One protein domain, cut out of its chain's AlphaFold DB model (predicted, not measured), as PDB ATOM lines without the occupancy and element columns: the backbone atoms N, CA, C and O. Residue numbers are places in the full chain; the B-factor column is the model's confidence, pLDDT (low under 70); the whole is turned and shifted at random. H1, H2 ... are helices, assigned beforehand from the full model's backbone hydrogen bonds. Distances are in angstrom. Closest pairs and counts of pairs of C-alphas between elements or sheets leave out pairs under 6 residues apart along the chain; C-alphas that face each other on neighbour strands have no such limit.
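AT A GLANCE: This is residues 743 to 806 of the 810 residues of an uncharacterized protein of Coniosporium apollinis (strain CBS 100218) (UniProt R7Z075). A long helix, H2, is the spine of a loose zigzag, with a shorter helix folded back from each of its ends: H1 comes before it and H3 follows it. H3 meets H2 near the tight link and spreads away from it as a V, its last residues sticking out, while H1 and H3 keep apart. The 64 printed residues hold three named helices, in the order H1, H2, H3, and no named strand; the class is all helix. The whole is loose, with a radius of gyration of the C-alphas of 14.8 A, and elongated, spanning 44 by 26 by 18 A.

IN THESE COORDINATES: Find C-alpha 760 at (179.213, 93.736, 126.608); from there H2, residues 760 to 781, runs 31.2 A. H3, residues 787 to 804, runs 25.9 A and ends at C-alpha 804, at (161.740, 103.427, 133.850). H1, residues 743 to 752, begins at C-alpha 743, at (181.057, 106.551, 137.310), and runs 14.0 A.

HOW THE PARTS SIT: Begin at H2. Its residues 776 to 780 alone touch H3, which touches it with residues 790 to 794 alone; the closest C-alphas, of Leu 780 and Arg 790, are 5.8 A apart. This helical hairpin has a shallow tilt of 34 degrees, only just short of steep, opposite ways. H1 and H2 only just touch, with 3 pairs of C-alphas within 8 A. There H2 uses residues 767 to 770 alone, and the closest C-alphas, of Val 744 and Cys 767, are 7.0 A apart. They too form a helical hairpin, opposite ways at a steep tilt of 40 degrees. H1 and H3 are apart. In H1, H2 and H3 every O i to N i+4 pair is within hydrogen-bond range.

THE WHOLE: Look to His 754 and Gln 787 for the two C-alphas farthest apart, 44.2 A. The printed part has no cut; the link from H1 to H2 is short and that from H2 to H3 tight. Residues 750 to 756, 783 to 788 and 798 to 806 stand free. Mean pLDDT of the printed part is 79.8; residues 743 to 746, 748 to 757 and 783 to 785 are under 70.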
ATOM      1  N   THR A 743     181.739 106.795 136.022       68.19
ATOM      2  CA  THR A 743     181.057 106.551 137.310       68.19
ATOM      3  C   THR A 743     179.946 105.505 137.182       68.19
ATOM      4  O   THR A 743     179.814 104.649 138.050       68.19
ATOM      5  N   VAL A 744     179.199 105.494 136.075       68.94
ATOM      6  CA  VAL A 744     178.224 104.437 135.757       68.94
ATOM      7  C   VAL A 744     178.924 103.100 135.510       68.94
ATOM      8  O   VAL A 744     178.454 102.085 136.013       68.94
ATOM      9  N   SER A 745     180.074 103.081 134.826       66.62
ATOM     10  CA  SER A 745     180.861 101.848 134.645       66.62
ATOM     11  C   SER A 745     181.353 101.279 135.983       66.62
ATOM     12  O   SER A 745     181.162 100.094 136.251       66.62
ATOM     13  N   THR A 746     181.918 102.114 136.867       67.12
ATOM     14  CA  THR A 746     182.360 101.658 138.196       67.12
ATOM     15  C   THR A 746     181.191 101.267 139.096       67.12
ATOM     16  O   THR A 746     181.334 100.323 139.872       67.12
ATOM     17  N   LEU A 747     180.028 101.917 138.982       71.31
ATOM     18  CA  LEU A 747     178.811 101.506 139.688       71.31
ATOM     19  C   LEU A 747     178.268 100.169 139.174       71.31
ATOM     20  O   LEU A 747     177.939  99.323 139.997       71.31
ATOM     21  N   LEU A 748     178.222  99.935 137.858       68.06
ATOM     22  CA  LEU A 748     177.804  98.649 137.284       68.06
ATOM     23  C   LEU A 748     178.695  97.508 137.785       68.06
ATOM     24  O   LEU A 748     178.181  96.523 138.316       68.06
ATOM     25  N   ASP A 749     180.018  97.660 137.695       67.81
ATOM     26  CA  ASP A 749     180.953  96.630 138.157       67.81
ATOM     27  C   ASP A 749     180.942  96.474 139.694       67.81
ATOM     28  O   ASP A 749     181.089  95.355 140.190       67.81
ATOM     29  N   SER A 750     180.670  97.541 140.461       69.06
ATOM     30  CA  SER A 750     180.517  97.472 141.930       69.06
ATOM     31  C   SER A 750     179.200  96.832 142.384       69.06
ATOM     32  O   SER A 750     179.175  96.157 143.411       69.06
ATOM     33  N   ILE A 751     178.100  97.051 141.656       64.94
ATOM     34  CA  ILE A 751     176.763  96.528 141.985       64.94
ATOM     35  C   ILE A 751     176.638  95.062 141.561       64.94
ATOM     36  O   ILE A 751     176.043  94.263 142.284       64.94
ATOM     37  N   LEU A 752     177.197  94.699 140.403       61.81
ATOM     38  CA  LEU A 752     177.110  93.340 139.862       61.81
ATOM     39  C   LEU A 752     178.233  92.428 140.371       61.81
ATOM     40  O   LEU A 752     178.055  91.212 140.379       61.81
ATOM     41  N   GLY A 753     179.385  92.982 140.777       57.44
ATOM     42  CA  GLY A 753     180.512  92.282 141.419       57.44
ATOM     43  C   GLY A 753     181.234  91.226 140.566       57.44
ATOM     44  O   GLY A 753     182.328  90.779 140.916       57.44
ATOM     45  N   HIS A 754     180.638  90.807 139.451       54.06
ATOM     46  CA  HIS A 754     181.105  89.767 138.545       54.06
ATOM     47  C   HIS A 754     180.898  90.237 137.098       54.06
ATOM     48  O   HIS A 754     179.761  90.505 136.704       54.06
ATOM     49  N   PRO A 755     181.946  90.283 136.255       56.50
ATOM     50  CA  PRO A 755     181.863  90.913 134.941       56.50
ATOM     51  C   PRO A 755     181.117  90.092 133.870       56.50
ATOM     52  O   PRO A 755     181.292  90.365 132.686       56.50
ATOM     53  N   GLY A 756     180.290  89.114 134.256       57.22
ATOM     54  CA  GLY A 756     179.572  88.205 133.351       57.22
ATOM     55  C   GLY A 756     178.039  88.251 133.419       57.22
ATOM     56  O   GLY A 756     177.408  87.472 132.717       57.22
ATOM     57  N   TYR A 757     177.435  89.115 134.248       65.50
ATOM     58  CA  TYR A 757     175.966  89.192 134.394       65.50
ATOM     59  C   TYR A 757     175.260  90.139 133.411       65.50
ATOM     60  O   TYR A 757     174.041  90.074 133.292       65.50
ATOM     61  N   LEU A 758     176.014  90.995 132.716       71.69
ATOM     62  CA  LEU A 758     175.538  91.805 131.594       71.69
ATOM     63  C   LEU A 758     176.430  91.556 130.380       71.69
ATOM     64  O   LEU A 758     177.665  91.557 130.498       71.69
ATOM     65  N   SER A 759     175.797  91.407 129.220       83.12
ATOM     66  CA  SER A 759     176.442  91.390 127.912       83.12
ATOM     67  C   SER A 759     177.324  92.638 127.726       83.12
ATOM     68  O   SER A 759     176.967  93.721 128.204       83.12
ATOM     69  N   PRO A 760     178.461  92.545 127.010       81.25
ATOM     70  CA  PRO A 760     179.213  93.736 126.608       81.25
ATOM     71  C   PRO A 760     178.349  94.722 125.802       81.25
ATOM     72  O   PRO A 760     178.536  95.929 125.924       81.25
ATOM     73  N   GLU A 761     177.362  94.222 125.051       86.44
ATOM     74  CA  GLU A 761     176.383  95.035 124.319       86.44
ATOM     75  C   GLU A 761     175.428  95.773 125.270       86.44
ATOM     76  O   GLU A 761     175.254  96.981 125.148       86.44
ATOM     77  N   GLU A 762     174.881  95.096 126.285       87.00
ATOM     78  CA  GLU A 762     174.014  95.711 127.305       87.00
ATOM     79  C   GLU A 762     174.763  96.781 128.111       87.00
ATOM     80  O   GLU A 762     174.232  97.864 128.354       87.00
ATOM     81  N   ARG A 763     176.029  96.527 128.464       83.50
ATOM     82  CA  ARG A 763     176.906  97.536 129.075       83.50
ATOM     83  C   ARG A 763     177.120  98.739 128.158       83.50
ATOM     84  O   ARG A 763     177.003  99.871 128.620       83.50
ATOM     85  N   GLN A 764     177.401  98.517 126.873       86.38
ATOM     86  CA  GLN A 764     177.560  99.600 125.901       86.38
ATOM     87  C   GLN A 764     176.263 100.413 125.749       86.38
ATOM     88  O   GLN A 764     176.320 101.644 125.730       86.38
ATOM     89  N   LEU A 765     175.103  99.750 125.722       88.81
ATOM     90  CA  LEU A 765     173.789 100.394 125.703       88.81
ATOM     91  C   LEU A 765     173.579 101.264 126.950       88.81
ATOM     92  O   LEU A 765     173.292 102.451 126.800       88.81
ATOM     93  N   ILE A 766     173.810 100.740 128.160       86.62
ATOM     94  CA  ILE A 766     173.673 101.505 129.416       86.62
ATOM     95  C   ILE A 766     174.648 102.695 129.461       86.62
ATOM     96  O   ILE A 766     174.246 103.799 129.831       86.62
ATOM     97  N   CYS A 767     175.900 102.523 129.030       84.94
ATOM     98  CA  CYS A 767     176.874 103.619 128.971       84.94
ATOM     99  C   CYS A 767     176.495 104.690 127.932       84.94
ATOM    100  O   CYS A 767     176.654 105.881 128.201       84.94
ATOM    101  N   SER A 768     175.949 104.297 126.775       88.19
ATOM    102  CA  SER A 768     175.452 105.243 125.762       88.19
ATOM    103  C   SER A 768     174.200 105.996 126.230       88.19
ATOM    104  O   SER A 768     174.086 107.204 126.024       88.19
ATOM    105  N   LEU A 769     173.305 105.314 126.954       88.31
ATOM    106  CA  LEU A 769     172.128 105.907 127.578       88.31
ATOM    107  C   LEU A 769     172.539 106.929 128.648       88.31
ATOM    108  O   LEU A 769     172.034 108.052 128.639       88.31
ATOM    109  N   ALA A 770     173.508 106.589 129.502       86.44
ATOM    110  CA  ALA A 770     174.071 107.500 130.497       86.44
ATOM    111  C   ALA A 770     174.695 108.755 129.858       86.44
ATOM    112  O   ALA A 770     174.406 109.866 130.300       86.44
ATOM    113  N   ALA A 771     175.471 108.600 128.779       85.44
ATOM    114  CA  ALA A 771     176.024 109.728 128.023       85.44
ATOM    115  C   ALA A 771     174.928 110.594 127.366       85.44
ATOM    116  O   ALA A 771     175.031 111.821 127.347       85.44
ATOM    117  N   SER A 772     173.833 109.990 126.884       89.31
ATOM    118  CA  SER A 772     172.695 110.752 126.346       89.31
ATOM    119  C   SER A 772     171.971 111.569 127.429       89.31
ATOM    120  O   SER A 772     171.598 112.720 127.192       89.31
ATOM    121  N   PHE A 773     171.840 111.028 128.647       85.94
ATOM    122  CA  PHE A 773     171.298 111.768 129.789       85.94
ATOM    123  C   PHE A 773     172.245 112.876 130.265       85.94
ATOM    124  O   PHE A 773     171.765 113.955 130.607       85.94
ATOM    125  N   GLU A 774     173.565 112.669 130.236       84.44
ATOM    126  CA  GLU A 774     174.552 113.732 130.472       84.44
ATOM    127  C   GLU A 774     174.372 114.884 129.472       84.44
ATOM    128  O   GLU A 774     174.222 116.033 129.888       84.44
ATOM    129  N   GLN A 775     174.292 114.586 128.171       85.12
ATOM    130  CA  GLN A 775     174.099 115.599 127.129       85.12
ATOM    131  C   GLN A 775     172.798 116.400 127.330       85.12
ATOM    132  O   GLN A 775     172.808 117.629 127.227       85.12
ATOM    133  N   VAL A 776     171.691 115.734 127.680       86.94
ATOM    134  CA  VAL A 776     170.416 116.402 128.001       86.94
ATOM    135  C   VAL A 776     170.521 117.235 129.285       86.94
ATOM    136  O   VAL A 776     170.010 118.354 129.327       86.94
ATOM    137  N   CYS A 777     171.210 116.749 130.321       84.44
ATOM    138  CA  CYS A 777     171.462 117.513 131.544       84.44
ATOM    139  C   CYS A 777     172.296 118.773 131.274       84.44
ATOM    140  O   CYS A 777     171.939 119.844 131.767       84.44
ATOM    141  N   LEU A 778     173.337 118.686 130.442       85.69
ATOM    142  CA  LEU A 778     174.144 119.837 130.024       85.69
ATOM    143  C   LEU A 778     173.314 120.845 129.208       85.69
ATOM    144  O   LEU A 778     173.374 122.042 129.482       85.69
ATOM    145  N   GLN A 779     172.457 120.386 128.288       83.75
ATOM    146  CA  GLN A 779     171.510 121.250 127.560       83.75
ATOM    147  C   GLN A 779     170.453 121.903 128.472       83.75
ATOM    148  O   GLN A 779     169.960 122.992 128.176       83.75
ATOM    149  N   LEU A 780     170.095 121.267 129.592       84.00
ATOM    150  CA  LEU A 780     169.165 121.815 130.587       84.00
ATOM    151  C   LEU A 780     169.823 122.779 131.586       84.00
ATOM    152  O   LEU A 780     169.130 123.661 132.102       84.00
ATOM    153  N   GLN A 781     171.120 122.608 131.858       82.50
ATOM    154  CA  GLN A 781     171.944 123.510 132.673       82.50
ATOM    155  C   GLN A 781     172.427 124.728 131.873       82.50
ATOM    156  O   GLN A 781     172.561 125.816 132.434       82.50
ATOM    157  N   GLY A 782     172.644 124.567 130.563       77.38
ATOM    158  CA  GLY A 782     172.990 125.648 129.649       77.38
ATOM    159  C   GLY A 782     171.990 126.800 129.734       77.38
ATOM    160  O   GLY A 782     170.775 126.605 129.643       77.38
ATOM    161  N   THR A 783     172.497 128.018 129.931       63.78
ATOM    162  CA  THR A 783     171.684 129.244 129.995       63.78
ATOM    163  C   THR A 783     171.277 129.743 128.606       63.78
ATOM    164  O   THR A 783     170.198 130.328 128.479       63.78
ATOM    165  N   ALA A 784     172.075 129.443 127.577       57.88
ATOM    166  CA  ALA A 784     171.764 129.637 126.161       57.88
ATOM    167  C   ALA A 784     170.899 128.488 125.592       57.88
ATOM    168  O   ALA A 784     170.929 127.372 126.106       57.88
ATOM    169  N   GLY A 785     170.136 128.765 124.530       63.19
ATOM    170  CA  GLY A 785     169.202 127.820 123.892       63.19
ATOM    171  C   GLY A 785     167.733 128.110 124.217       63.19
ATOM    172  O   GLY A 785     167.420 128.765 125.217       63.19
ATOM    173  N   ASP A 786     166.806 127.645 123.385       77.56
ATOM    174  CA  ASP A 786     165.420 128.113 123.442       77.56
ATOM    175  C   ASP A 786     164.685 127.683 124.722       77.56
ATOM    176  O   ASP A 786     164.773 126.542 125.192       77.56
ATOM    177  N   GLN A 787     163.879 128.593 125.287       80.81
ATOM    178  CA  GLN A 787     163.026 128.249 126.434       80.81
ATOM    179  C   GLN A 787     162.008 127.154 126.083       80.81
ATOM    180  O   GLN A 787     161.579 126.410 126.967       80.81
ATOM    181  N   TYR A 788     161.605 127.056 124.814       85.94
ATOM    182  CA  TYR A 788     160.729 125.993 124.333       85.94
ATOM    183  C   TYR A 788     161.426 124.628 124.386       85.94
ATOM    184  O   TYR A 788     160.884 123.688 124.973       85.94
ATOM    185  N   GLU A 789     162.653 124.537 123.871       86.81
ATOM    186  CA  GLU A 789     163.448 123.305 123.867       86.81
ATOM    187  C   GLU A 789     163.759 122.829 125.282       86.81
ATOM    188  O   GLU A 789     163.491 121.674 125.610       86.81
ATOM    189  N   ARG A 790     164.204 123.718 126.181       87.69
ATOM    190  CA  ARG A 790     164.471 123.343 127.581       87.69
ATOM    191  C   ARG A 790     163.202 122.900 128.332       87.69
ATOM    192  O   ARG A 790     163.278 122.026 129.195       87.69
ATOM    193  N   ARG A 791     162.013 123.408 127.976       88.38
ATOM    194  CA  ARG A 791     160.721 122.886 128.486       88.38
ATOM    195  C   ARG A 791     160.352 121.529 127.867       88.38
ATOM    196  O   ARG A 791     159.755 120.701 128.554       88.38
ATOM    197  N   LEU A 792     160.696 121.288 126.601       90.88
ATOM    198  CA  LEU A 792     160.470 120.016 125.909       90.88
ATOM    199  C   LEU A 792     161.404 118.909 126.422       90.88
ATOM    200  O   LEU A 792     160.938 117.800 126.673       90.88
ATOM    201  N   LEU A 793     162.684 119.215 126.641       90.25
ATOM    202  CA  LEU A 793     163.675 118.309 127.227       90.25
ATOM    203  C   LEU A 793     163.273 117.876 128.641       90.25
ATOM    204  O   LEU A 793     163.272 116.679 128.911       90.25
ATOM    205  N   ARG A 794     162.818 118.804 129.503       90.75
ATOM    206  CA  ARG A 794     162.260 118.452 130.827       90.75
ATOM    207  C   ARG A 794     161.097 117.466 130.703       90.75
ATOM    208  O   ARG A 794     161.178 116.385 131.262       90.75
ATOM    209  N   ARG A 795     160.095 117.752 129.862       91.69
ATOM    210  CA  ARG A 795     158.958 116.835 129.623       91.69
ATOM    211  C   ARG A 795     159.367 115.465 129.070       91.69
ATOM    212  O   ARG A 795     158.695 114.476 129.350       91.69
ATOM    213  N   ARG A 796     160.423 115.399 128.249       90.12
ATOM    214  CA  ARG A 796     160.976 114.135 127.734       90.12
ATOM    215  C   ARG A 796     161.661 113.341 128.848       90.12
ATOM    216  O   ARG A 796     161.424 112.143 128.935       90.12
ATOM    217  N   LEU A 797     162.426 114.007 129.714       90.69
ATOM    218  CA  LEU A 797     163.069 113.406 130.887       90.69
ATOM    219  C   LEU A 797     162.015 112.933 131.907       90.69
ATOM    220  O   LEU A 797     162.047 111.773 132.303       90.69
ATOM    221  N   ASP A 798     161.012 113.764 132.216       90.56
ATOM    222  CA  ASP A 798     159.867 113.408 133.069       90.56
ATOM    223  C   ASP A 798     159.133 112.159 132.546       90.56
ATOM    224  O   ASP A 798     158.747 111.288 133.323       90.56
ATOM    225  N   ARG A 799     158.929 112.049 131.221       89.69
ATOM    226  CA  ARG A 799     158.317 110.858 130.605       89.69
ATOM    227  C   ARG A 799     159.252 109.647 130.641       89.69
ATOM    228  O   ARG A 799     158.769 108.550 130.886       89.69
ATOM    229  N   ALA A 800     160.551 109.828 130.400       87.81
ATOM    230  CA  ALA A 800     161.527 108.742 130.446       87.81
ATOM    231  C   ALA A 800     161.643 108.143 131.856       87.81
ATOM    232  O   ALA A 800     161.624 106.923 131.985       87.81
ATOM    233  N   GLY A 801     161.663 108.982 132.902       87.50
ATOM    234  CA  GLY A 801     161.602 108.538 134.298       87.50
ATOM    235  C   GLY A 801     160.389 107.646 134.549       87.50
ATOM    236  O   GLY A 801     160.547 106.485 134.890       87.50
ATOM    237  N   ARG A 802     159.183 108.119 134.208       87.44
ATOM    238  CA  ARG A 802     157.935 107.345 134.356       87.44
ATOM    239  C   ARG A 802     157.890 106.017 133.593       87.44
ATOM    240  O   ARG A 802     157.184 105.111 134.019       87.44
ATOM    241  N   VAL A 803     158.596 105.900 132.467       88.75
ATOM    242  CA  VAL A 803     158.729 104.623 131.738       88.75
ATOM    243  C   VAL A 803     159.698 103.683 132.468       88.75
ATOM    244  O   VAL A 803     159.414 102.495 132.582       88.75
ATOM    245  N   LEU A 804     160.799 104.202 133.025       84.00
ATOM    246  CA  LEU A 804     161.740 103.427 133.850       84.00
ATOM    247  C   LEU A 804     161.138 103.009 135.206       84.00
ATOM    248  O   LEU A 804     161.398 101.903 135.671       84.00
ATOM    249  N   ASP A 805     160.297 103.858 135.801       86.12
ATOM    250  CA  ASP A 805     159.540 103.591 137.033       86.12
ATOM    251  C   ASP A 805     158.339 102.645 136.806       86.12
ATOM    252  O   ASP A 805     157.703 102.199 137.763       86.12
ATOM    253  N   GLY A 806     158.001 102.335 135.547       84.62
ATOM    254  CA  GLY A 806     156.873 101.474 135.182       84.62
ATOM    255  C   GLY A 806     155.483 102.113 135.322       84.62
ATOM    256  O   GLY A 806     154.485 101.397 135.268       84.62
TER     257      GLY A 806